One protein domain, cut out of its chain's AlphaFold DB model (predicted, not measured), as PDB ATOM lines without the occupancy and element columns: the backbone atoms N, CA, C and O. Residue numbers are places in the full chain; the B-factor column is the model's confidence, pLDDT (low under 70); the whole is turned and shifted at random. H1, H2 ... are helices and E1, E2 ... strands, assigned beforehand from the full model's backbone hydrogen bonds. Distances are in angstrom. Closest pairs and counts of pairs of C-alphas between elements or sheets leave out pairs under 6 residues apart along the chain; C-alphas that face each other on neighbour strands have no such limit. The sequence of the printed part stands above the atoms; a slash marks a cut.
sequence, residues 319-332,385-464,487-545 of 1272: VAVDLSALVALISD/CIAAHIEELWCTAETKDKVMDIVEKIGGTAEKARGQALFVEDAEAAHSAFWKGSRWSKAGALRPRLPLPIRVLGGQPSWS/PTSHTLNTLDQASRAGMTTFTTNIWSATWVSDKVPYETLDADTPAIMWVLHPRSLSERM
ATOM      1  N   VAL A 319      17.153  48.511 -10.493       84.00
ATOM      2  CA  VAL A 319      16.137  49.098  -9.617       84.00
ATOM      3  C   VAL A 319      16.610  49.059  -8.172       84.00
ATOM      4  O   VAL A 319      17.033  48.017  -7.676       84.00
ATOM      5  N   ALA A 320      16.494  50.188  -7.477       87.06
ATOM      6  CA  ALA A 320      16.775  50.285  -6.051       87.06
ATOM      7  C   ALA A 320      15.494  50.056  -5.238       87.06
ATOM      8  O   ALA A 320      14.522  50.790  -5.375       87.06
ATOM      9  N   VAL A 321      15.478  49.056  -4.366       88.56
ATOM     10  CA  VAL A 321      14.334  48.679  -3.535       88.56
ATOM     11  C   VAL A 321      14.468  49.321  -2.153       88.56
ATOM     12  O   VAL A 321      15.420  49.066  -1.415       88.56
ATOM     13  N   ASP A 322      13.502  50.168  -1.799       88.62
ATOM     14  CA  ASP A 322      13.385  50.805  -0.484       88.62
ATOM     15  C   ASP A 322      12.979  49.797   0.606       88.62
ATOM     16  O   ASP A 322      12.364  48.761   0.338       88.62
ATOM     17  N   LEU A 323      13.256  50.138   1.869       86.50
ATOM     18  CA  LEU A 323      12.936  49.310   3.035       86.50
ATOM     19  C   LEU A 323      11.462  48.887   3.068       86.50
ATOM     20  O   LEU A 323      11.148  47.743   3.382       86.50
ATOM     21  N   SER A 324      10.550  49.797   2.717       84.50
ATOM     22  CA  SER A 324       9.111  49.515   2.705       84.50
ATOM     23  C   SER A 324       8.702  48.474   1.653       84.50
ATOM     24  O   SER A 324       7.774  47.700   1.889       84.50
ATOM     25  N   ALA A 325       9.401  48.425   0.516       84.44
ATOM     26  CA  ALA A 325       9.180  47.432  -0.528       84.44
ATOM     27  C   ALA A 325       9.829  46.085  -0.175       84.44
ATOM     28  O   ALA A 325       9.197  45.053  -0.376       84.44
ATOM     29  N   LEU A 326      11.019  46.075   0.442       87.88
ATOM     30  CA  LEU A 326      11.633  44.834   0.942       87.88
ATOM     31  C   LEU A 326      10.782  44.151   2.016       87.88
ATOM     32  O   LEU A 326      10.592  42.940   1.966       87.88
ATOM     33  N   VAL A 327      10.230  44.920   2.960       86.75
ATOM     34  CA  VAL A 327       9.332  44.385   3.998       86.75
ATOM     35  C   VAL A 327       8.050  43.816   3.380       86.75
ATOM     36  O   VAL A 327       7.573  42.774   3.822       86.75
ATOM     37  N   ALA A 328       7.504  44.460   2.344       83.62
ATOM     38  CA  ALA A 328       6.344  43.938   1.623       83.62
ATOM     39  C   ALA A 328       6.672  42.628   0.882       83.62
ATOM     40  O   ALA A 328       5.905  41.675   0.974       83.62
ATOM     41  N   LEU A 329       7.838  42.549   0.227       86.56
ATOM     42  CA  LEU A 329       8.280  41.372  -0.529       86.56
ATOM     43  C   LEU A 329       8.452  40.114   0.321       86.56
ATOM     44  O   LEU A 329       8.330  39.029  -0.224       86.56
ATOM     45  N   ILE A 330       8.761  40.228   1.614       88.56
ATOM     46  CA  ILE A 330       8.968  39.059   2.490       88.56
ATOM     47  C   ILE A 330       7.750  38.714   3.351       88.56
ATOM     48  O   ILE A 330       7.743  37.647   3.975       88.56
ATOM     49  N   SER A 331       6.733  39.581   3.387       86.94
ATOM     50  CA  SER A 331       5.600  39.458   4.306       86.94
ATOM     51  C   SER A 331       4.772  38.202   4.046       86.94
ATOM     52  O   SER A 331       4.446  37.877   2.902       86.94
ATOM     53  N   ASP A 332       4.354  37.523   5.117       83.62
ATOM     54  CA  ASP A 332       3.495  36.338   5.014       83.62
ATOM     55  C   ASP A 332       2.195  36.605   4.235       83.62
ATOM     56  O   ASP A 332       1.781  35.759   3.446       83.62
ATOM     57  N   CYS A 385       4.588  47.797 -23.864       39.12
ATOM     58  CA  CYS A 385       5.276  49.093 -23.754       39.12
ATOM     59  C   CYS A 385       6.109  49.284 -22.469       39.12
ATOM     60  O   CYS A 385       6.974  50.160 -22.449       39.12
ATOM     61  N   ILE A 386       5.859  48.509 -21.405       46.47
ATOM     62  CA  ILE A 386       6.549  48.630 -20.099       46.47
ATOM     63  C   ILE A 386       7.539  47.470 -19.881       46.47
ATOM     64  O   ILE A 386       8.226  47.422 -18.864       46.47
ATOM     65  N   ALA A 387       7.678  46.553 -20.844       41.88
ATOM     66  CA  ALA A 387       8.534  45.372 -20.743       41.88
ATOM     67  C   ALA A 387      10.045  45.697 -20.832       41.88
ATOM     68  O   ALA A 387      10.769  45.170 -21.675       41.88
ATOM     69  N   ALA A 388      10.554  46.544 -19.938       49.50
ATOM     70  CA  ALA A 388      11.954  46.523 -19.555       49.50
ATOM     71  C   ALA A 388      12.136  45.362 -18.567       49.50
ATOM     72  O   ALA A 388      11.614  45.379 -17.454       49.50
ATOM     73  N   HIS A 389      12.842  44.319 -18.999       62.00
ATOM     74  CA  HIS A 389      13.313  43.242 -18.133       62.00
ATOM     75  C   HIS A 389      14.156  43.880 -17.011       62.00
ATOM     76  O   HIS A 389      15.200  44.462 -17.301       62.00
ATOM     77  N   ILE A 390      13.688  43.853 -15.759       72.69
ATOM     78  CA  ILE A 390      14.512  44.261 -14.614       72.69
ATOM     79  C   ILE A 390      15.634  43.226 -14.523       72.69
ATOM     80  O   ILE A 390      15.367  42.054 -14.270       72.69
ATOM     81  N   GLU A 391      16.869  43.643 -14.784       74.75
ATOM     82  CA  GLU A 391      18.037  42.756 -14.804       74.75
ATOM     83  C   GLU A 391      18.624  42.605 -13.393       74.75
ATOM     84  O   GLU A 391      19.071  41.523 -13.019       74.75
ATOM     85  N   GLU A 392      18.577  43.668 -12.578       80.31
ATOM     86  CA  GLU A 392      19.167  43.677 -11.236       80.31
ATOM     87  C   GLU A 392      18.319  44.449 -10.212       80.31
ATOM     88  O   GLU A 392      17.883  45.580 -10.455       80.31
ATOM     89  N   LEU A 393      18.160  43.868  -9.017       87.38
ATOM     90  CA  LEU A 393      17.622  44.547  -7.837       87.38
ATOM     91  C   LEU A 393      18.749  44.926  -6.877       87.38
ATOM     92  O   LEU A 393      19.615  44.114  -6.550       87.38
ATOM     93  N   TRP A 394      18.692  46.154  -6.378       88.19
ATOM     94  CA  TRP A 394      19.664  46.734  -5.460       88.19
ATOM     95  C   TRP A 394      18.966  47.269  -4.210       88.19
ATOM     96  O   TRP A 394      17.814  47.674  -4.262       88.19
ATOM     97  N   CYS A 395      19.650  47.325  -3.074       89.44
ATOM     98  CA  CYS A 395      19.194  48.050  -1.885       89.44
ATOM     99  C   CYS A 395      20.389  48.709  -1.188       89.44
ATOM    100  O   CYS A 395      21.530  48.308  -1.404       89.44
ATOM    101  N   THR A 396      20.176  49.734  -0.367       86.56
ATOM    102  CA  THR A 396      21.277  50.347   0.398       86.56
ATOM    103  C   THR A 396      21.722  49.438   1.548       86.56
ATOM    104  O   THR A 396      20.923  48.654   2.063       86.56
ATOM    105  N   ALA A 397      22.981  49.561   1.990       83.94
ATOM    106  CA  ALA A 397      23.479  48.821   3.159       83.94
ATOM    107  C   ALA A 397      22.605  49.072   4.403       83.94
ATOM    108  O   ALA A 397      22.198  48.133   5.077       83.94
ATOM    109  N   GLU A 398      22.197  50.328   4.614       84.12
ATOM    110  CA  GLU A 398      21.261  50.708   5.678       84.12
ATOM    111  C   GLU A 398      19.922  49.959   5.567       84.12
ATOM    112  O   GLU A 398      19.376  49.506   6.571       84.12
ATOM    113  N   THR A 399      19.380  49.829   4.355       87.38
ATOM    114  CA  THR A 399      18.107  49.145   4.110       87.38
ATOM    115  C   THR A 399      18.229  47.629   4.313       87.38
ATOM    116  O   THR A 399      17.331  47.040   4.918       87.38
ATOM    117  N   LYS A 400      19.344  47.005   3.897       88.31
ATOM    118  CA  LYS A 400      19.641  45.592   4.188       88.31
ATOM    119  C   LYS A 400      19.729  45.340   5.694       88.31
ATOM    120  O   LYS A 400      19.037  44.465   6.209       88.31
ATOM    121  N   ASP A 401      20.524  46.124   6.413       87.00
ATOM    122  CA  ASP A 401      20.714  45.929   7.854       87.00
ATOM    123  C   ASP A 401      19.397  46.132   8.615       87.00
ATOM    124  O   ASP A 401      19.049  45.351   9.502       87.00
ATOM    125  N   LYS A 402      18.601  47.132   8.211       85.56
ATOM    126  CA  LYS A 402      17.286  47.393   8.806       85.56
ATOM    127  C   LYS A 402      16.267  46.302   8.520       85.56
ATOM    128  O   LYS A 402      15.509  45.970   9.427       85.56
ATOM    129  N   VAL A 403      16.201  45.760   7.300       87.00
ATOM    130  CA  VAL A 403      15.244  44.679   7.020       87.00
ATOM    131  C   VAL A 403      15.611  43.425   7.815       87.00
ATOM    132  O   VAL A 403      14.720  42.802   8.384       87.00
ATOM    133  N   MET A 404      16.903  43.119   7.960       88.25
ATOM    134  CA  MET A 404      17.364  41.988   8.771       88.25
ATOM    135  C   MET A 404      17.072  42.194  10.264       88.25
ATOM    136  O   MET A 404      16.561  41.281  10.906       88.25
ATOM    137  N   ASP A 405      17.296  43.394  10.808       86.88
ATOM    138  CA  ASP A 405      16.957  43.726  12.203       86.88
ATOM    139  C   ASP A 405      15.441  43.649  12.473       86.88
ATOM    140  O   ASP A 405      15.009  43.118  13.498       86.88
ATOM    141  N   ILE A 406      14.612  44.134  11.539       84.75
ATOM    142  CA  ILE A 406      13.146  44.038  11.632       84.75
ATOM    143  C   ILE A 406      12.719  42.572  11.660       84.75
ATOM    144  O   ILE A 406      11.976  42.150  12.545       84.75
ATOM    145  N   VAL A 407      13.197  41.790  10.701       85.19
ATOM    146  CA  VAL A 407      12.816  40.388  10.554       85.19
ATOM    147  C   VAL A 407      13.307  39.555  11.739       85.19
ATOM    148  O   VAL A 407      12.577  38.683  12.201       85.19
ATOM    149  N   GLU A 408      14.471  39.868  12.310       86.00
ATOM    150  CA  GLU A 408      14.978  39.180  13.498       86.00
ATOM    151  C   GLU A 408      14.135  39.469  14.750       86.00
ATOM    152  O   GLU A 408      13.824  38.545  15.508       86.00
ATOM    153  N   LYS A 409      13.718  40.731  14.936       83.12
ATOM    154  CA  LYS A 409      12.942  41.185  16.101       83.12
ATOM    155  C   LYS A 409      11.474  40.772  16.074       83.12
ATOM    156  O   LYS A 409      10.925  40.475  17.133       83.12
ATOM    157  N   ILE A 410      10.823  40.838  14.911       79.50
ATOM    158  CA  ILE A 410       9.360  40.689  14.804       79.50
ATOM    159  C   ILE A 410       8.889  39.701  13.728       79.50
ATOM    160  O   ILE A 410       7.692  39.432  13.670       79.50
ATOM    161  N   GLY A 411       9.781  39.172  12.886       81.88
ATOM    162  CA  GLY A 411       9.413  38.292  11.774       81.88
ATOM    163  C   GLY A 411       9.138  36.848  12.198       81.88
ATOM    164  O   GLY A 411       9.838  36.281  13.045       81.88
ATOM    165  N   GLY A 412       8.133  36.233  11.570       82.50
ATOM    166  CA  GLY A 412       7.847  34.803  11.709       82.50
ATOM    167  C   GLY A 412       8.933  33.911  11.091       82.50
ATOM    168  O   GLY A 412       9.809  34.374  10.361       82.50
ATOM    169  N   THR A 413       8.874  32.599  11.335       84.06
ATOM    170  CA  THR A 413       9.867  31.635  10.811       84.06
ATOM    171  C   THR A 413       9.980  31.659   9.282       84.06
ATOM    172  O   THR A 413      11.083  31.561   8.745       84.06
ATOM    173  N   ALA A 414       8.860  31.838   8.575       84.62
ATOM    174  CA  ALA A 414       8.829  31.926   7.118       84.62
ATOM    175  C   ALA A 414       9.351  33.278   6.590       84.62
ATOM    176  O   ALA A 414      10.083  33.308   5.600       84.62
ATOM    177  N   GLU A 415       9.037  34.387   7.267       88.19
ATOM    178  CA  GLU A 415       9.539  35.726   6.921       88.19
ATOM    179  C   GLU A 415      11.054  35.834   7.149       88.19
ATOM    180  O   GLU A 415      11.756  36.390   6.305       88.19
ATOM    181  N   LYS A 416      11.580  35.215   8.222       88.75
ATOM    182  CA  LYS A 416      13.026  35.063   8.476       88.75
ATOM    183  C   LYS A 416      13.734  34.312   7.354       88.75
ATOM    184  O   LYS A 416      14.738  34.798   6.831       88.75
ATOM    185  N   ALA A 417      13.181  33.174   6.938       87.06
ATOM    186  CA  ALA A 417      13.741  32.386   5.844       87.06
ATOM    187  C   ALA A 417      13.748  33.161   4.511       87.06
ATOM    188  O   ALA A 417      14.752  33.142   3.799       87.06
ATOM    189  N   ARG A 418      12.669  33.891   4.185       90.00
ATOM    190  CA  ARG A 418      12.599  34.709   2.959       90.00
ATOM    191  C   ARG A 418      13.511  35.933   3.005       90.00
ATOM    192  O   ARG A 418      14.157  36.225   2.004       90.00
ATOM    193  N   GLY A 419      13.611  36.607   4.151       88.75
ATOM    194  CA  GLY A 419      14.534  37.727   4.354       88.75
ATOM    195  C   GLY A 419      15.993  37.333   4.137       88.75
ATOM    196  O   GLY A 419      16.726  38.056   3.471       88.75
ATOM    197  N   GLN A 420      16.393  36.149   4.612       88.62
ATOM    198  CA  GLN A 420      17.719  35.588   4.334       88.62
ATOM    199  C   GLN A 420      17.886  35.221   2.853       88.62
ATOM    200  O   GLN A 420      18.906  35.559   2.255       88.62
ATOM    201  N   ALA A 421      16.874  34.591   2.245       88.94
ATOM    202  CA  ALA A 421      16.904  34.166   0.844       88.94
ATOM    203  C   ALA A 421      17.101  35.323  -0.152       88.94
ATOM    204  O   ALA A 421      17.717  35.115  -1.194       88.94
ATOM    205  N   LEU A 422      16.641  36.541   0.173       88.31
ATOM    206  CA  LEU A 422      16.832  37.726  -0.673       88.31
ATOM    207  C   LEU A 422      18.306  38.052  -0.959       88.31
ATOM    208  O   LEU A 422      18.584  38.701  -1.961       88.31
ATOM    209  N   PHE A 423      19.235  37.626  -0.099       88.62
ATOM    210  CA  PHE A 423      20.648  38.014  -0.157       88.62
ATOM    211  C   PHE A 423      21.608  36.826  -0.348       88.62
ATOM    212  O   PHE A 423      22.809  36.981  -0.137       88.62
ATOM    213  N   VAL A 424      21.100  35.644  -0.720       88.44
ATOM    214  CA  VAL A 424      21.916  34.444  -0.985       88.44
ATOM    215  C   VAL A 424      22.583  34.552  -2.358       88.44
ATOM    216  O   VAL A 424      21.891  34.696  -3.354       88.44
ATOM    217  N   GLU A 425      23.914  34.457  -2.425       82.19
ATOM    218  CA  GLU A 425      24.673  34.685  -3.670       82.19
ATOM    219  C   GLU A 425      24.320  33.720  -4.816       82.19
ATOM    220  O   GLU A 425      24.330  34.121  -5.979       82.19
ATOM    221  N   ASP A 426      23.980  32.469  -4.497       86.50
ATOM    222  CA  ASP A 426      23.508  31.486  -5.473       86.50
ATOM    223  C   ASP A 426      22.042  31.757  -5.844       86.50
ATOM    224  O   ASP A 426      21.134  31.602  -5.023       86.50
ATOM    225  N   ALA A 427      21.815  32.138  -7.103       80.19
ATOM    226  CA  ALA A 427      20.499  32.473  -7.632       80.19
ATOM    227  C   ALA A 427      19.497  31.307  -7.531       80.19
ATOM    228  O   ALA A 427      18.352  31.526  -7.130       80.19
ATOM    229  N   GLU A 428      19.890  30.062  -7.832       82.25
ATOM    230  CA  GLU A 428      18.956  28.929  -7.733       82.25
ATOM    231  C   GLU A 428      18.566  28.661  -6.277       82.25
ATOM    232  O   GLU A 428      17.384  28.451  -5.970       82.25
ATOM    233  N   ALA A 429      19.535  28.740  -5.362       82.50
ATOM    234  CA  ALA A 429      19.289  28.597  -3.933       82.50
ATOM    235  C   ALA A 429      18.409  29.736  -3.384       82.50
ATOM    236  O   ALA A 429      17.463  29.470  -2.635       82.50
ATOM    237  N   ALA A 430      18.661  30.982  -3.802       84.25
ATOM    238  CA  ALA A 430      17.872  32.158  -3.440       84.25
ATOM    239  C   ALA A 430      16.414  32.013  -3.896       84.25
ATOM    240  O   ALA A 430      15.490  32.158  -3.092       84.25
ATOM    241  N   HIS A 431      16.189  31.635  -5.159       86.38
ATOM    242  CA  HIS A 431      14.849  31.404  -5.697       86.38
ATOM    243  C   HIS A 431      14.139  30.234  -5.001       86.38
ATOM    244  O   HIS A 431      12.964  30.350  -4.642       86.38
ATOM    245  N   SER A 432      14.828  29.112  -4.782       83.75
ATOM    246  CA  SER A 432      14.252  27.939  -4.115       83.75
ATOM    247  C   SER A 432      13.819  28.253  -2.679       83.75
ATOM    248  O   SER A 432      12.703  27.916  -2.276       83.75
ATOM    249  N   ALA A 433      14.661  28.965  -1.922       84.50
ATOM    250  CA  ALA A 433      14.375  29.352  -0.545       84.50
ATOM    251  C   ALA A 433      13.298  30.448  -0.445       84.50
ATOM    252  O   ALA A 433      12.397  30.336   0.387       84.50
ATOM    253  N   PHE A 434      13.338  31.465  -1.313       88.69
ATOM    254  CA  PHE A 434      12.398  32.591  -1.285       88.69
ATOM    255  C   PHE A 434      10.959  32.164  -1.615       88.69
ATOM    256  O   PHE A 434      10.006  32.592  -0.963       88.69
ATOM    257  N   TRP A 435      10.782  31.273  -2.595       87.75
ATOM    258  CA  TRP A 435       9.453  30.834  -3.035       87.75
ATOM    259  C   TRP A 435       8.892  29.638  -2.249       87.75
ATOM    260  O   TRP A 435       7.746  29.234  -2.481       87.75
ATOM    261  N   LYS A 436       9.651  29.067  -1.305       85.38
ATOM    262  CA  LYS A 436       9.231  27.901  -0.516       85.38
ATOM    263  C   LYS A 436       7.976  28.212   0.310       85.38
ATOM    264  O   LYS A 436       7.956  29.134   1.117       85.38
ATOM    265  N   GLY A 437       6.916  27.422   0.109       80.12
ATOM    266  CA  GLY A 437       5.640  27.582   0.821       80.12
ATOM    267  C   GLY A 437       4.779  28.766   0.361       80.12
ATOM    268  O   GLY A 437       3.731  29.012   0.949       80.12
ATOM    269  N   SER A 438       5.181  29.488  -0.690       85.31
ATOM    270  CA  SER A 438       4.399  30.601  -1.232       85.31
ATOM    271  C   SER A 438       3.272  30.133  -2.163       85.31
ATOM    272  O   SER A 438       3.464  29.207  -2.957       85.31
ATOM    273  N   ARG A 439       2.133  30.842  -2.171       85.06
ATOM    274  CA  ARG A 439       1.048  30.704  -3.163       85.06
ATOM    275  C   ARG A 439       1.531  30.904  -4.605       85.06
ATOM    276  O   ARG A 439       0.943  30.355  -5.530       85.06
ATOM    277  N   TRP A 440       2.651  31.606  -4.783       81.31
ATOM    278  CA  TRP A 440       3.300  31.859  -6.072       81.31
ATOM    279  C   TRP A 440       4.335  30.795  -6.459       81.31
ATOM    280  O   TRP A 440       4.911  30.857  -7.541       81.31
ATOM    281  N   SER A 441       4.562  29.780  -5.619       77.50
ATOM    282  CA  SER A 441       5.565  28.732  -5.867       77.50
ATOM    283  C   SER A 441       5.355  27.973  -7.184       77.50
ATOM    284  O   SER A 441       6.338  27.520  -7.771       77.50
ATOM    285  N   LYS A 442       4.107  27.874  -7.666       67.88
ATOM    286  CA  LYS A 442       3.719  27.220  -8.931       67.88
ATOM    287  C   LYS A 442       3.583  28.182 -10.122       67.88
ATOM    288  O   LYS A 442       3.332  27.732 -11.235       67.88
ATOM    289  N   ALA A 443       3.746  29.490  -9.915       63.03
ATOM    290  CA  ALA A 443       3.638  30.492 -10.972       63.03
ATOM    291  C   ALA A 443       4.940  30.550 -11.791       63.03
ATOM    292  O   ALA A 443       5.824  31.370 -11.535       63.03
ATOM    293  N   GLY A 444       5.070  29.654 -12.777       59.06
ATOM    294  CA  GLY A 444       6.280  29.507 -13.599       59.06
ATOM    295  C   GLY A 444       6.733  30.786 -14.321       59.06
ATOM    296  O   GLY A 444       7.923  30.949 -14.566       59.06
ATOM    297  N   ALA A 445       5.820  31.725 -14.590       61.38
ATOM    298  CA  ALA A 445       6.115  32.989 -15.271       61.38
ATOM    299  C   ALA A 445       6.670  34.106 -14.357       61.38
ATOM    300  O   ALA A 445       7.216  35.083 -14.865       61.38
ATOM    301  N   LEU A 446       6.530  33.995 -13.026       65.31
ATOM    302  CA  LEU A 446       6.980  35.021 -12.066       65.31
ATOM    303  C   LEU A 446       8.452  34.875 -11.679       65.31
ATOM    304  O   LEU A 446       9.146  35.878 -11.525       65.31
ATOM    305  N   ARG A 447       8.944  33.635 -11.547       67.50
ATOM    306  CA  ARG A 447      10.320  33.363 -11.097       67.50
ATOM    307  C   ARG A 447      11.400  34.060 -11.943       67.50
ATOM    308  O   ARG A 447      12.307  34.597 -11.324       67.50
ATOM    309  N   PRO A 448      11.312  34.137 -13.287       63.06
ATOM    310  CA  PRO A 448      12.330  34.813 -14.099       63.06
ATOM    311  C   PRO A 448      12.287  36.350 -14.038       63.06
ATOM    312  O   PRO A 448      13.204  36.989 -14.532       63.06
ATOM    313  N   ARG A 449      11.217  36.958 -13.501       69.50
ATOM    314  CA  ARG A 449      10.974  38.417 -13.559       69.50
ATOM    315  C   ARG A 449      11.313  39.170 -12.268       69.50
ATOM    316  O   ARG A 449      11.306  40.397 -12.265       69.50
ATOM    317  N   LEU A 450      11.612  38.451 -11.186       78.88
ATOM    318  CA  LEU A 450      12.138  39.008  -9.939       78.88
ATOM    319  C   LEU A 450      13.589  38.530  -9.778       78.88
ATOM    320  O   LEU A 450      13.776  37.416  -9.291       78.88
ATOM    321  N   PRO A 451      14.606  39.304 -10.199       79.31
ATOM    322  CA  PRO A 451      15.983  38.827 -10.173       79.31
ATOM    323  C   PRO A 451      16.488  38.759  -8.724       79.31
ATOM    324  O   PRO A 451      16.561  39.775  -8.030       79.31
ATOM    325  N   LEU A 452      16.807  37.546  -8.265       81.38
ATOM    326  CA  LEU A 452      17.440  37.280  -6.973       81.38
ATOM    327  C   LEU A 452      18.869  36.754  -7.191       81.38
ATOM    328  O   LEU A 452      19.096  36.009  -8.147       81.38
ATOM    329  N   PRO A 453      19.827  37.090  -6.308       86.50
ATOM    330  CA  PRO A 453      19.681  37.898  -5.087       86.50
ATOM    331  C   PRO A 453      19.629  39.417  -5.306       86.50
ATOM    332  O   PRO A 453      20.104  39.946  -6.310       86.50
ATOM    333  N   ILE A 454      19.119  40.133  -4.301       88.31
ATOM    334  CA  ILE A 454      19.192  41.593  -4.195       88.31
ATOM    335  C   ILE A 454      20.614  41.995  -3.786       88.31
ATOM    336  O   ILE A 454      21.135  41.562  -2.757       88.31
ATOM    337  N   ARG A 455      21.243  42.865  -4.574       87.00
ATOM    338  CA  ARG A 455      22.602  43.370  -4.333       87.00
ATOM    339  C   ARG A 455      22.594  44.568  -3.379       87.00
ATOM    340  O   ARG A 455      21.588  45.263  -3.231       87.00
ATOM    341  N   VAL A 456      23.724  44.835  -2.728       84.25
ATOM    342  CA  VAL A 456      23.877  45.981  -1.814       84.25
ATOM    343  C   VAL A 456      24.639  47.109  -2.506       84.25
ATOM    344  O   VAL A 456      25.749  46.905  -2.989       84.25
ATOM    345  N   LEU A 457      24.060  48.310  -2.518       74.94
ATOM    346  CA  LEU A 457      24.695  49.557  -2.944       74.94
ATOM    347  C   LEU A 457      25.822  49.904  -1.955       74.94
ATOM    348  O   LEU A 457      25.589  50.517  -0.914       74.94
ATOM    349  N   GLY A 458      27.035  49.443  -2.265       58.41
ATOM    350  CA  GLY A 458      28.269  49.678  -1.499       58.41
ATOM    351  C   GLY A 458      29.528  49.840  -2.367       58.41
ATOM    352  O   GLY A 458      30.626  49.956  -1.834       58.41
ATOM    353  N   GLY A 459      29.376  49.871  -3.698       55.06
ATOM    354  CA  GLY A 459      30.433  50.053  -4.701       55.06
ATOM    355  C   GLY A 459      29.850  50.547  -6.035       55.06
ATOM    356  O   GLY A 459      28.629  50.567  -6.195       55.06
ATOM    357  N   GLN A 460      30.701  50.984  -6.974       46.75
ATOM    358  CA  GLN A 460      30.270  51.451  -8.305       46.75
ATOM    359  C   GLN A 460      29.495  50.337  -9.046       46.75
ATOM    360  O   GLN A 460      30.021  49.227  -9.153       46.75
ATOM    361  N   PRO A 461      28.270  50.594  -9.549       47.59
ATOM    362  CA  PRO A 461      27.531  49.613 -10.339       47.59
ATOM    363  C   PRO A 461      28.275  49.309 -11.648       47.59
ATOM    364  O   PRO A 461      28.886  50.194 -12.243       47.59
ATOM    365  N   SER A 462      28.193  48.062 -12.116       45.78
ATOM    366  CA  SER A 462      28.897  47.550 -13.308       45.78
ATOM    367  C   SER A 462      28.564  48.284 -14.616       45.78
ATOM    368  O   SER A 462      29.279  48.136 -15.603       45.78
ATOM    369  N   TRP A 463      27.495  49.085 -14.633       52.75
ATOM    370  CA  TRP A 463      26.930  49.721 -15.821       52.75
ATOM    371  C   TRP A 463      27.028  51.257 -15.831       52.75
ATOM    372  O   TRP A 463      26.327  51.884 -16.623       52.75
ATOM    373  N   SER A 464      27.860  51.893 -14.990       45.53
ATOM    374  CA  SER A 464      27.889  53.362 -14.867       45.53
ATOM    375  C   SER A 464      28.095  54.077 -16.219       45.53
ATOM    376  O   SER A 464      29.220  54.201 -16.710       45.53
ATOM    377  N   PRO A 487       9.485  62.694   5.356       61.72
ATOM    378  CA  PRO A 487       9.689  61.285   4.986       61.72
ATOM    379  C   PRO A 487      10.654  60.534   5.906       61.72
ATOM    380  O   PRO A 487      11.457  61.120   6.629       61.72
ATOM    381  N   THR A 488      10.577  59.205   5.895       67.25
ATOM    382  CA  THR A 488      11.532  58.359   6.618       67.25
ATOM    383  C   THR A 488      12.950  58.542   6.077       67.25
ATOM    384  O   THR A 488      13.162  58.481   4.869       67.25
ATOM    385  N   SER A 489      13.931  58.713   6.972       68.81
ATOM    386  CA  SER A 489      15.335  58.960   6.601       68.81
ATOM    387  C   SER A 489      15.909  57.900   5.653       68.81
ATOM    388  O   SER A 489      16.635  58.245   4.731       68.81
ATOM    389  N   HIS A 490      15.517  56.633   5.816       71.56
ATOM    390  CA  HIS A 490      15.957  55.529   4.958       71.56
ATOM    391  C   HIS A 490      15.408  55.615   3.522       71.56
ATOM    392  O   HIS A 490      16.116  55.275   2.577       71.56
ATOM    393  N   THR A 491      14.175  56.102   3.341       75.94
ATOM    394  CA  THR A 491      13.561  56.258   2.013       75.94
ATOM    395  C   THR A 491      14.211  57.416   1.265       75.94
ATOM    396  O   THR A 491      14.502  57.289   0.083       75.94
ATOM    397  N   LEU A 492      14.521  58.515   1.965       74.50
ATOM    398  CA  LEU A 492      15.272  59.638   1.391       74.50
ATOM    399  C   LEU A 492      16.708  59.243   1.036       74.50
ATOM    400  O   LEU A 492      17.185  59.619  -0.027       74.50
ATOM    401  N   ASN A 493      17.374  58.455   1.885       76.31
ATOM    402  CA  ASN A 493      18.723  57.961   1.608       76.31
ATOM    403  C   ASN A 493      18.746  56.988   0.417       76.31
ATOM    404  O   ASN A 493      19.603  57.093  -0.454       76.31
ATOM    405  N   THR A 494      17.772  56.075   0.338       81.81
ATOM    406  CA  THR A 494      17.627  55.171  -0.813       81.81
ATOM    407  C   THR A 494      17.367  55.962  -2.092       81.81
ATOM    408  O   THR A 494      18.020  55.706  -3.095       81.81
ATOM    409  N   LEU A 495      16.485  56.964  -2.041       77.69
ATOM    410  CA  LEU A 495      16.177  57.827  -3.179       77.69
ATOM    411  C   LEU A 495      17.390  58.658  -3.631       77.69
ATOM    412  O   LEU A 495      17.638  58.759  -4.827       77.69
ATOM    413  N   ASP A 496      18.161  59.225  -2.698       74.81
ATOM    414  CA  ASP A 496      19.385  59.979  -3.006       74.81
ATOM    415  C   ASP A 496      20.444  59.077  -3.657       74.81
ATOM    416  O   ASP A 496      20.969  59.401  -4.721       74.81
ATOM    417  N   GLN A 497      20.723  57.909  -3.070       76.75
ATOM    418  CA  GLN A 497      21.714  56.974  -3.609       76.75
ATOM    419  C   GLN A 497      21.288  56.381  -4.957       76.75
ATOM    420  O   GLN A 497      22.101  56.316  -5.878       76.75
ATOM    421  N   ALA A 498      20.016  56.002  -5.103       77.19
ATOM    422  CA  ALA A 498      19.464  55.490  -6.354       77.19
ATOM    423  C   ALA A 498      19.469  56.556  -7.455       77.19
ATOM    424  O   ALA A 498      19.881  56.275  -8.578       77.19
ATOM    425  N   SER A 499      19.093  57.797  -7.123       72.44
ATOM    426  CA  SER A 499      19.125  58.923  -8.058       72.44
ATOM    427  C   SER A 499      20.548  59.218  -8.541       72.44
ATOM    428  O   SER A 499      20.761  59.370  -9.744       72.44
ATOM    429  N   ARG A 500      21.543  59.209  -7.640       69.88
ATOM    430  CA  ARG A 500      22.969  59.343  -8.002       69.88
ATOM    431  C   ARG A 500      23.472  58.199  -8.878       69.88
ATOM    432  O   ARG A 500      24.379  58.412  -9.676       69.88
ATOM    433  N   ALA A 501      22.899  57.011  -8.719       69.44
ATOM    434  CA  ALA A 501      23.228  55.833  -9.506       69.44
ATOM    435  C   ALA A 501      22.410  55.713 -10.805       69.44
ATOM    436  O   ALA A 501      22.648  54.775 -11.550       69.44
ATOM    437  N   GLY A 502      21.459  56.613 -11.095       71.69
ATOM    438  CA  GLY A 502      20.587  56.517 -12.278       71.69
ATOM    439  C   GLY A 502      19.565  55.369 -12.221       71.69
ATOM    440  O   GLY A 502      19.111  54.882 -13.257       71.69
ATOM    441  N   MET A 503      19.226  54.897 -11.020       76.94
ATOM    442  CA  MET A 503      18.286  53.799 -10.779       76.94
ATOM    443  C   MET A 503      16.878  54.319 -10.473       76.94
ATOM    444  O   MET A 503      16.707  55.356  -9.828       76.94
ATOM    445  N   THR A 504      15.861  53.549 -10.859       80.19
ATOM    446  CA  THR A 504      14.480  53.775 -10.409       80.19
ATOM    447  C   THR A 504      14.318  53.239  -8.986       80.19
ATOM    448  O   THR A 504      14.721  52.112  -8.705       80.19
ATOM    449  N   THR A 505      13.720  54.021  -8.082       83.38
ATOM    450  CA  THR A 505      13.475  53.594  -6.692       83.38
ATOM    451  C   THR A 505      12.100  52.948  -6.535       83.38
ATOM    452  O   THR A 505      11.087  53.622  -6.711       83.38
ATOM    453  N   PHE A 506      12.035  51.677  -6.147       85.75
ATOM    454  CA  PHE A 506      10.796  50.971  -5.811       85.75
ATOM    455  C   PHE A 506      10.456  51.148  -4.335       85.75
ATOM    456  O   PHE A 506      11.277  50.882  -3.460       85.75
ATOM    457  N   THR A 507       9.228  51.563  -4.041       83.06
ATOM    458  CA  THR A 507       8.770  51.788  -2.664       83.06
ATOM    459  C   THR A 507       7.278  51.511  -2.521       83.06
ATOM    460  O   THR A 507       6.515  51.646  -3.473       83.06
ATOM    461  N   THR A 508       6.834  51.159  -1.318       76.00
ATOM    462  CA  THR A 508       5.402  51.110  -0.973       76.00
ATOM    463  C   THR A 508       4.985  52.318  -0.119       76.00
ATOM    464  O   THR A 508       3.857  52.362   0.373       76.00
ATOM    465  N   ASN A 509       5.886  53.300   0.065       74.75
ATOM    466  CA  ASN A 509       5.705  54.500   0.884       74.75
ATOM    467  C   ASN A 509       5.234  55.708   0.038       74.75
ATOM    468  O   ASN A 509       6.019  56.591  -0.327       74.75
ATOM    469  N   ILE A 510       3.935  55.761  -0.272       68.56
ATOM    470  CA  ILE A 510       3.291  56.838  -1.033       68.56
ATOM    471  C   ILE A 510       3.427  58.199  -0.359       68.56
ATOM    472  O   ILE A 510       3.459  59.213  -1.044       68.56
ATOM    473  N   TRP A 511       3.505  58.255   0.972       66.06
ATOM    474  CA  TRP A 511       3.595  59.547   1.648       66.06
ATOM    475  C   TRP A 511       4.957  60.216   1.416       66.06
ATOM    476  O   TRP A 511       5.047  61.432   1.225       66.06
ATOM    477  N   SER A 512       6.017  59.410   1.333       70.44
ATOM    478  CA  SER A 512       7.327  59.893   0.889       70.44
ATOM    479  C   SER A 512       7.280  60.320  -0.579       70.44
ATOM    480  O   SER A 512       7.826  61.368  -0.912       70.44
ATOM    481  N   ALA A 513       6.531  59.598  -1.424       65.38
ATOM    482  CA  ALA A 513       6.317  59.965  -2.828       65.38
ATOM    483  C   ALA A 513       5.575  61.305  -2.977       65.38
ATOM    484  O   ALA A 513       6.030  62.175  -3.715       65.38
ATOM    485  N   THR A 514       4.478  61.515  -2.231       61.47
ATOM    486  CA  THR A 514       3.731  62.787  -2.215       61.47
ATOM    487  C   THR A 514       4.607  63.939  -1.782       61.47
ATOM    488  O   THR A 514       4.571  65.005  -2.381       61.47
ATOM    489  N   TRP A 515       5.398  63.729  -0.732       68.31
ATOM    490  CA  TRP A 515       6.213  64.791  -0.176       68.31
ATOM    491  C   TRP A 515       7.310  65.207  -1.155       68.31
ATOM    492  O   TRP A 515       7.536  66.398  -1.342       68.31
ATOM    493  N   VAL A 516       7.954  64.238  -1.815       62.50
ATOM    494  CA  VAL A 516       8.943  64.517  -2.864       62.50
ATOM    495  C   VAL A 516       8.267  65.217  -4.047       62.50
ATOM    496  O   VAL A 516       8.763  66.247  -4.488       62.50
ATOM    497  N   SER A 517       7.098  64.747  -4.492       58.59
ATOM    498  CA  SER A 517       6.323  65.384  -5.569       58.59
ATOM    499  C   SER A 517       5.912  66.829  -5.259       58.59
ATOM    500  O   SER A 517       5.864  67.649  -6.168       58.59
ATOM    501  N   ASP A 518       5.610  67.154  -4.000       55.53
ATOM    502  CA  ASP A 518       5.227  68.508  -3.575       55.53
ATOM    503  C   ASP A 518       6.427  69.469  -3.501       55.53
ATOM    504  O   ASP A 518       6.254  70.691  -3.496       55.53
ATOM    505  N   LYS A 519       7.643  68.934  -3.343       55.88
ATOM    506  CA  LYS A 519       8.863  69.717  -3.083       55.88
ATOM    507  C   LYS A 519       9.818  69.778  -4.266       55.88
ATOM    508  O   LYS A 519      10.648  70.685  -4.304       55.88
ATOM    509  N   VAL A 520       9.698  68.858  -5.214       51.88
ATOM    510  CA  VAL A 520      10.516  68.813  -6.423       51.88
ATOM    511  C   VAL A 520       9.723  69.459  -7.561       51.88
ATOM    512  O   VAL A 520       8.633  68.989  -7.882       51.88
ATOM    513  N   PRO A 521      10.214  70.557  -8.158       45.72
ATOM    514  CA  PRO A 521       9.522  71.205  -9.265       45.72
ATOM    515  C   PRO A 521       9.414  70.255 -10.465       45.72
ATOM    516  O   PRO A 521      10.391  69.603 -10.825       45.72
ATOM    517  N   TYR A 522       8.239  70.207 -11.101       43.88
ATOM    518  CA  TYR A 522       8.073  69.567 -12.406       43.88
ATOM    519  C   TYR A 522       8.882  70.351 -13.442       43.88
ATOM    520  O   TYR A 522       8.485  71.442 -13.854       43.88
ATOM    521  N   GLU A 523      10.018  69.804 -13.853       42.16
ATOM    522  CA  GLU A 523      10.621  70.131 -15.141       42.16
ATOM    523  C   GLU A 523      10.080  69.134 -16.170       42.16
ATOM    524  O   GLU A 523       9.834  67.968 -15.853       42.16
ATOM    525  N   THR A 524       9.816  69.595 -17.390       39.62
ATOM    526  CA  THR A 524       9.482  68.721 -18.520       39.62
ATOM    527  C   THR A 524      10.667  67.795 -18.773       39.62
ATOM    528  O   THR A 524      11.670  68.228 -19.330       39.62
ATOM    529  N   LEU A 525      10.569  66.552 -18.301       44.72
ATOM    530  CA  LEU A 525      11.563  65.512 -18.543       44.72
ATOM    531  C   LEU A 525      11.470  65.053 -20.003       44.72
ATOM    532  O   LEU A 525      10.366  64.846 -20.513       44.72
ATOM    533  N   ASP A 526      12.619  64.873 -20.656       44.84
ATOM    534  CA  ASP A 526      12.688  64.266 -21.986       44.84
ATOM    535  C   ASP A 526      12.127  62.839 -21.954       44.84
ATOM    536  O   ASP A 526      12.330  62.101 -20.983       44.84
ATOM    537  N   ALA A 527      11.464  62.438 -23.043       46.69
ATOM    538  CA  ALA A 527      10.769  61.154 -23.181       46.69
ATOM    539  C   ALA A 527      11.656  59.909 -22.946       46.69
ATOM    540  O   ALA A 527      11.126  58.836 -22.665       46.69
ATOM    541  N   ASP A 528      12.984  60.049 -23.027       52.16
ATOM    542  CA  ASP A 528      13.962  58.975 -22.803       52.16
ATOM    543  C   ASP A 528      14.469  58.868 -21.347       52.16
ATOM    544  O   ASP A 528      15.293  58.003 -21.038       52.16
ATOM    545  N   THR A 529      13.987  59.709 -20.424       57.41
ATOM    546  CA  THR A 529      14.462  59.708 -19.029       57.41
ATOM    547  C   THR A 529      13.753  58.629 -18.193       57.41
ATOM    548  O   THR A 529      12.520  58.620 -18.134       57.41
ATOM    549  N   PRO A 530      14.482  57.723 -17.505       61.72
ATOM    550  CA  PRO A 530      13.862  56.717 -16.647       61.72
ATOM    551  C   PRO A 530      13.193  57.339 -15.412       61.72
ATOM    552  O   PRO A 530      13.623  58.373 -14.897       61.72
ATOM    553  N   ALA A 531      12.146  56.682 -14.906       68.56
ATOM    554  CA  ALA A 531      11.410  57.133 -13.728       68.56
ATOM    555  C   ALA A 531      12.309  57.179 -12.475       68.56
ATOM    556  O   ALA A 531      13.048  56.233 -12.197       68.56
ATOM    557  N   ILE A 532      12.203  58.252 -11.680       71.44
ATOM    558  CA  ILE A 532      12.951  58.424 -10.416       71.44
ATOM    559  C   ILE A 532      12.458  57.435  -9.351       71.44
ATOM    560  O   ILE A 532      13.238  56.841  -8.606       71.44
ATOM    561  N   MET A 533      11.141  57.275  -9.258       74.88
ATOM    562  CA  MET A 533      10.473  56.549  -8.187       74.88
ATOM    563  C   MET A 533       9.247  55.837  -8.747       74.88
ATOM    564  O   MET A 533       8.506  56.416  -9.537       74.88
ATOM    565  N   TRP A 534       9.032  54.600  -8.318       76.94
ATOM    566  CA  TRP A 534       7.903  53.766  -8.705       76.94
ATOM    567  C   TRP A 534       7.212  53.233  -7.450       76.94
ATOM    568  O   TRP A 534       7.844  52.618  -6.583       76.94
ATOM    569  N   VAL A 535       5.913  53.502  -7.328       76.00
ATOM    570  CA  VAL A 535       5.126  53.117  -6.151       76.00
ATOM    571  C   VAL A 535       4.472  51.762  -6.401       76.00
ATOM    572  O   VAL A 535       3.651  51.626  -7.303       76.00
ATOM    573  N   LEU A 536       4.823  50.771  -5.586       75.06
ATOM    574  CA  LEU A 536       4.271  49.419  -5.645       75.06
ATOM    575  C   LEU A 536       2.991  49.307  -4.801       75.06
ATOM    576  O   LEU A 536       2.878  49.903  -3.724       75.06
ATOM    577  N   HIS A 537       2.042  48.504  -5.278       66.94
ATOM    578  CA  HIS A 537       0.795  48.163  -4.594       66.94
ATOM    579  C   HIS A 537       0.767  46.666  -4.253       66.94
ATOM    580  O   HIS A 537       1.317  45.909  -5.031       66.94
ATOM    581  N   PRO A 538       0.155  46.209  -3.140       57.06
ATOM    582  CA  PRO A 538      -0.526  46.973  -2.100       57.06
ATOM    583  C   PRO A 538       0.422  47.690  -1.122       57.06
ATOM    584  O   PRO A 538       1.616  47.423  -1.041       57.06
ATOM    585  N   ARG A 539      -0.129  48.672  -0.393       63.41
ATOM    586  CA  ARG A 539       0.637  49.640   0.415       63.41
ATOM    587  C   ARG A 539       1.111  49.061   1.750       63.41
ATOM    588  O   ARG A 539       0.436  48.227   2.346       63.41
ATOM    589  N   SER A 540       2.217  49.599   2.262       56.25
ATOM    590  CA  SER A 540       2.808  49.202   3.545       56.25
ATOM    591  C   SER A 540       1.924  49.542   4.759       56.25
ATOM    592  O   SER A 540       1.388  50.646   4.897       56.25
ATOM    593  N   LEU A 541       1.845  48.597   5.704       52.66
ATOM    594  CA  LEU A 541       1.155  48.704   7.002       52.66
ATOM    595  C   LEU A 541       1.558  49.947   7.815       52.66
ATOM    596  O   LEU A 541       0.740  50.533   8.530       52.66
ATOM    597  N   SER A 542       2.823  50.360   7.704       51.12
ATOM    598  CA  SER A 542       3.406  51.452   8.497       51.12
ATOM    599  C   SER A 542       2.862  52.844   8.131       51.12
ATOM    600  O   SER A 542       2.797  53.730   8.990       51.12
ATOM    601  N   GLU A 543       2.379  53.035   6.899       55.19
ATOM    602  CA  GLU A 543       1.874  54.327   6.418       55.19
ATOM    603  C   GLU A 543       0.604  54.771   7.151       55.19
ATOM    604  O   GLU A 543       0.427  55.938   7.522       55.19
ATOM    605  N   ARG A 544      -0.295  53.820   7.421       51.69
ATOM    606  CA  ARG A 544      -1.571  54.109   8.082       51.69
ATOM    607  C   ARG A 544      -1.428  54.313   9.578       51.69
ATOM    608  O   ARG A 544      -2.195  55.097  10.141       51.69
ATOM    609  N   MET A 545      -0.418  53.711  10.202       43.59
ATOM    610  CA  MET A 545      -0.112  53.948  11.613       43.59
ATOM    611  C   MET A 545       0.345  55.399  11.858       43.59
ATOM    612  O   MET A 545      -0.090  56.015  12.831       43.59
TER     613      MET A 545
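This is residues 319 to 332, 385 to 464 and 487 to 545 of the 1272 residues of the protein "LCCL domain-containing protein" of Ceraceosorus bombacis (UniProt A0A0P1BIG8). A small, twisted sheet of five short parallel strands makes the middle, with H5 packed along one face. Beyond the strands' last residues stand H1 and H2; H2, H3 and H4 fold back and forth away from the sheet, while on the other side of the domain residues 517 to 528, of which 517 to 519 belong to H6, stick out. The printed part has 153 residues, with seven named helices and five named strands in the order E1 H1 E2 H2 H3 H4 E3 H5 E4 H6 E5 H7; the sheet's order is E3 E2 E1 E4 E5, and the class is mixed, helices and strands. It is compact, with a radius of gyration of the C-alphas of 15.7 A and spans of 45 by 35 by 30 A.

The sheet joins edge strand E3, residues 455 to 457, to E2, 392 to 396, with N 395 and O 455 at 2.8 A; E2 to E1, 319 to 321, with N 321 and O 394 at 2.7 A; E1 to E4, 504 to 507, with N 506 and O 320 at 2.8 A; and E4 to edge strand E5, 533 to 535, with N 534 and O 505 at 2.8 A. It is only just strongly twisted, its C-alphas lying up to 4.2 A off the best plane. H5, residues 489 to 500, lies over E1 at a height over the sheet of 8.0 A and runs along the strands, at 9 degrees to E1 on the local plane; sheet and helix make two layers. H2, residues 397 to 410, is on the opposite face and stands up from the sheet, rising 66 degrees. E2, H2, H3 of residues 413 to 421, H4 of residues 427 to 434, and E3 form a strand-helix-strand unit, two parallel neighbour strands with helices between. H2 and H3 form a helical hairpin, closest at C-alphas 407 and 416, 5.7 A; so do H3 and H4, at C-alphas 418 and 434, 4.7 A. H1, residues 323 to 330, is at the sheet's level and touches H2, with C-alphas 323 and 399 closest at 5.3 A. H6, residues 510 to 519, only grazes the sheet; E4, H6 and E5 form another such unit, its crossover right-handed. H7, residues 541 to 545, is near H1. Every O i to N i+4 pair is within hydrogen-bond range in H1 to H6; in H7 0 of 1 is, beside 1 of 2 O i to N i+3 pairs.

E1 begins at C-alpha 319, (16.137, 49.098, -9.617), and H7 ends at C-alpha 545, (-0.112, 53.948, 11.613). H2 is 20.0 A long, H5 16.5 A, H6 14.2 A and E2 13.6 A.

The C-alphas of Thr 413 and Thr 524 are farthest apart, 47.3 A. Residues 333 to 384 and 465 to 486 are not printed, with gaps of 31.5 A and 28.1 A between C-alphas. The links H4 to E3 and H6 to E5 are long. The mean pLDDT of the printed part is 73.4; 55 residues are under 70, among them 513 to 531 and 537 to 545.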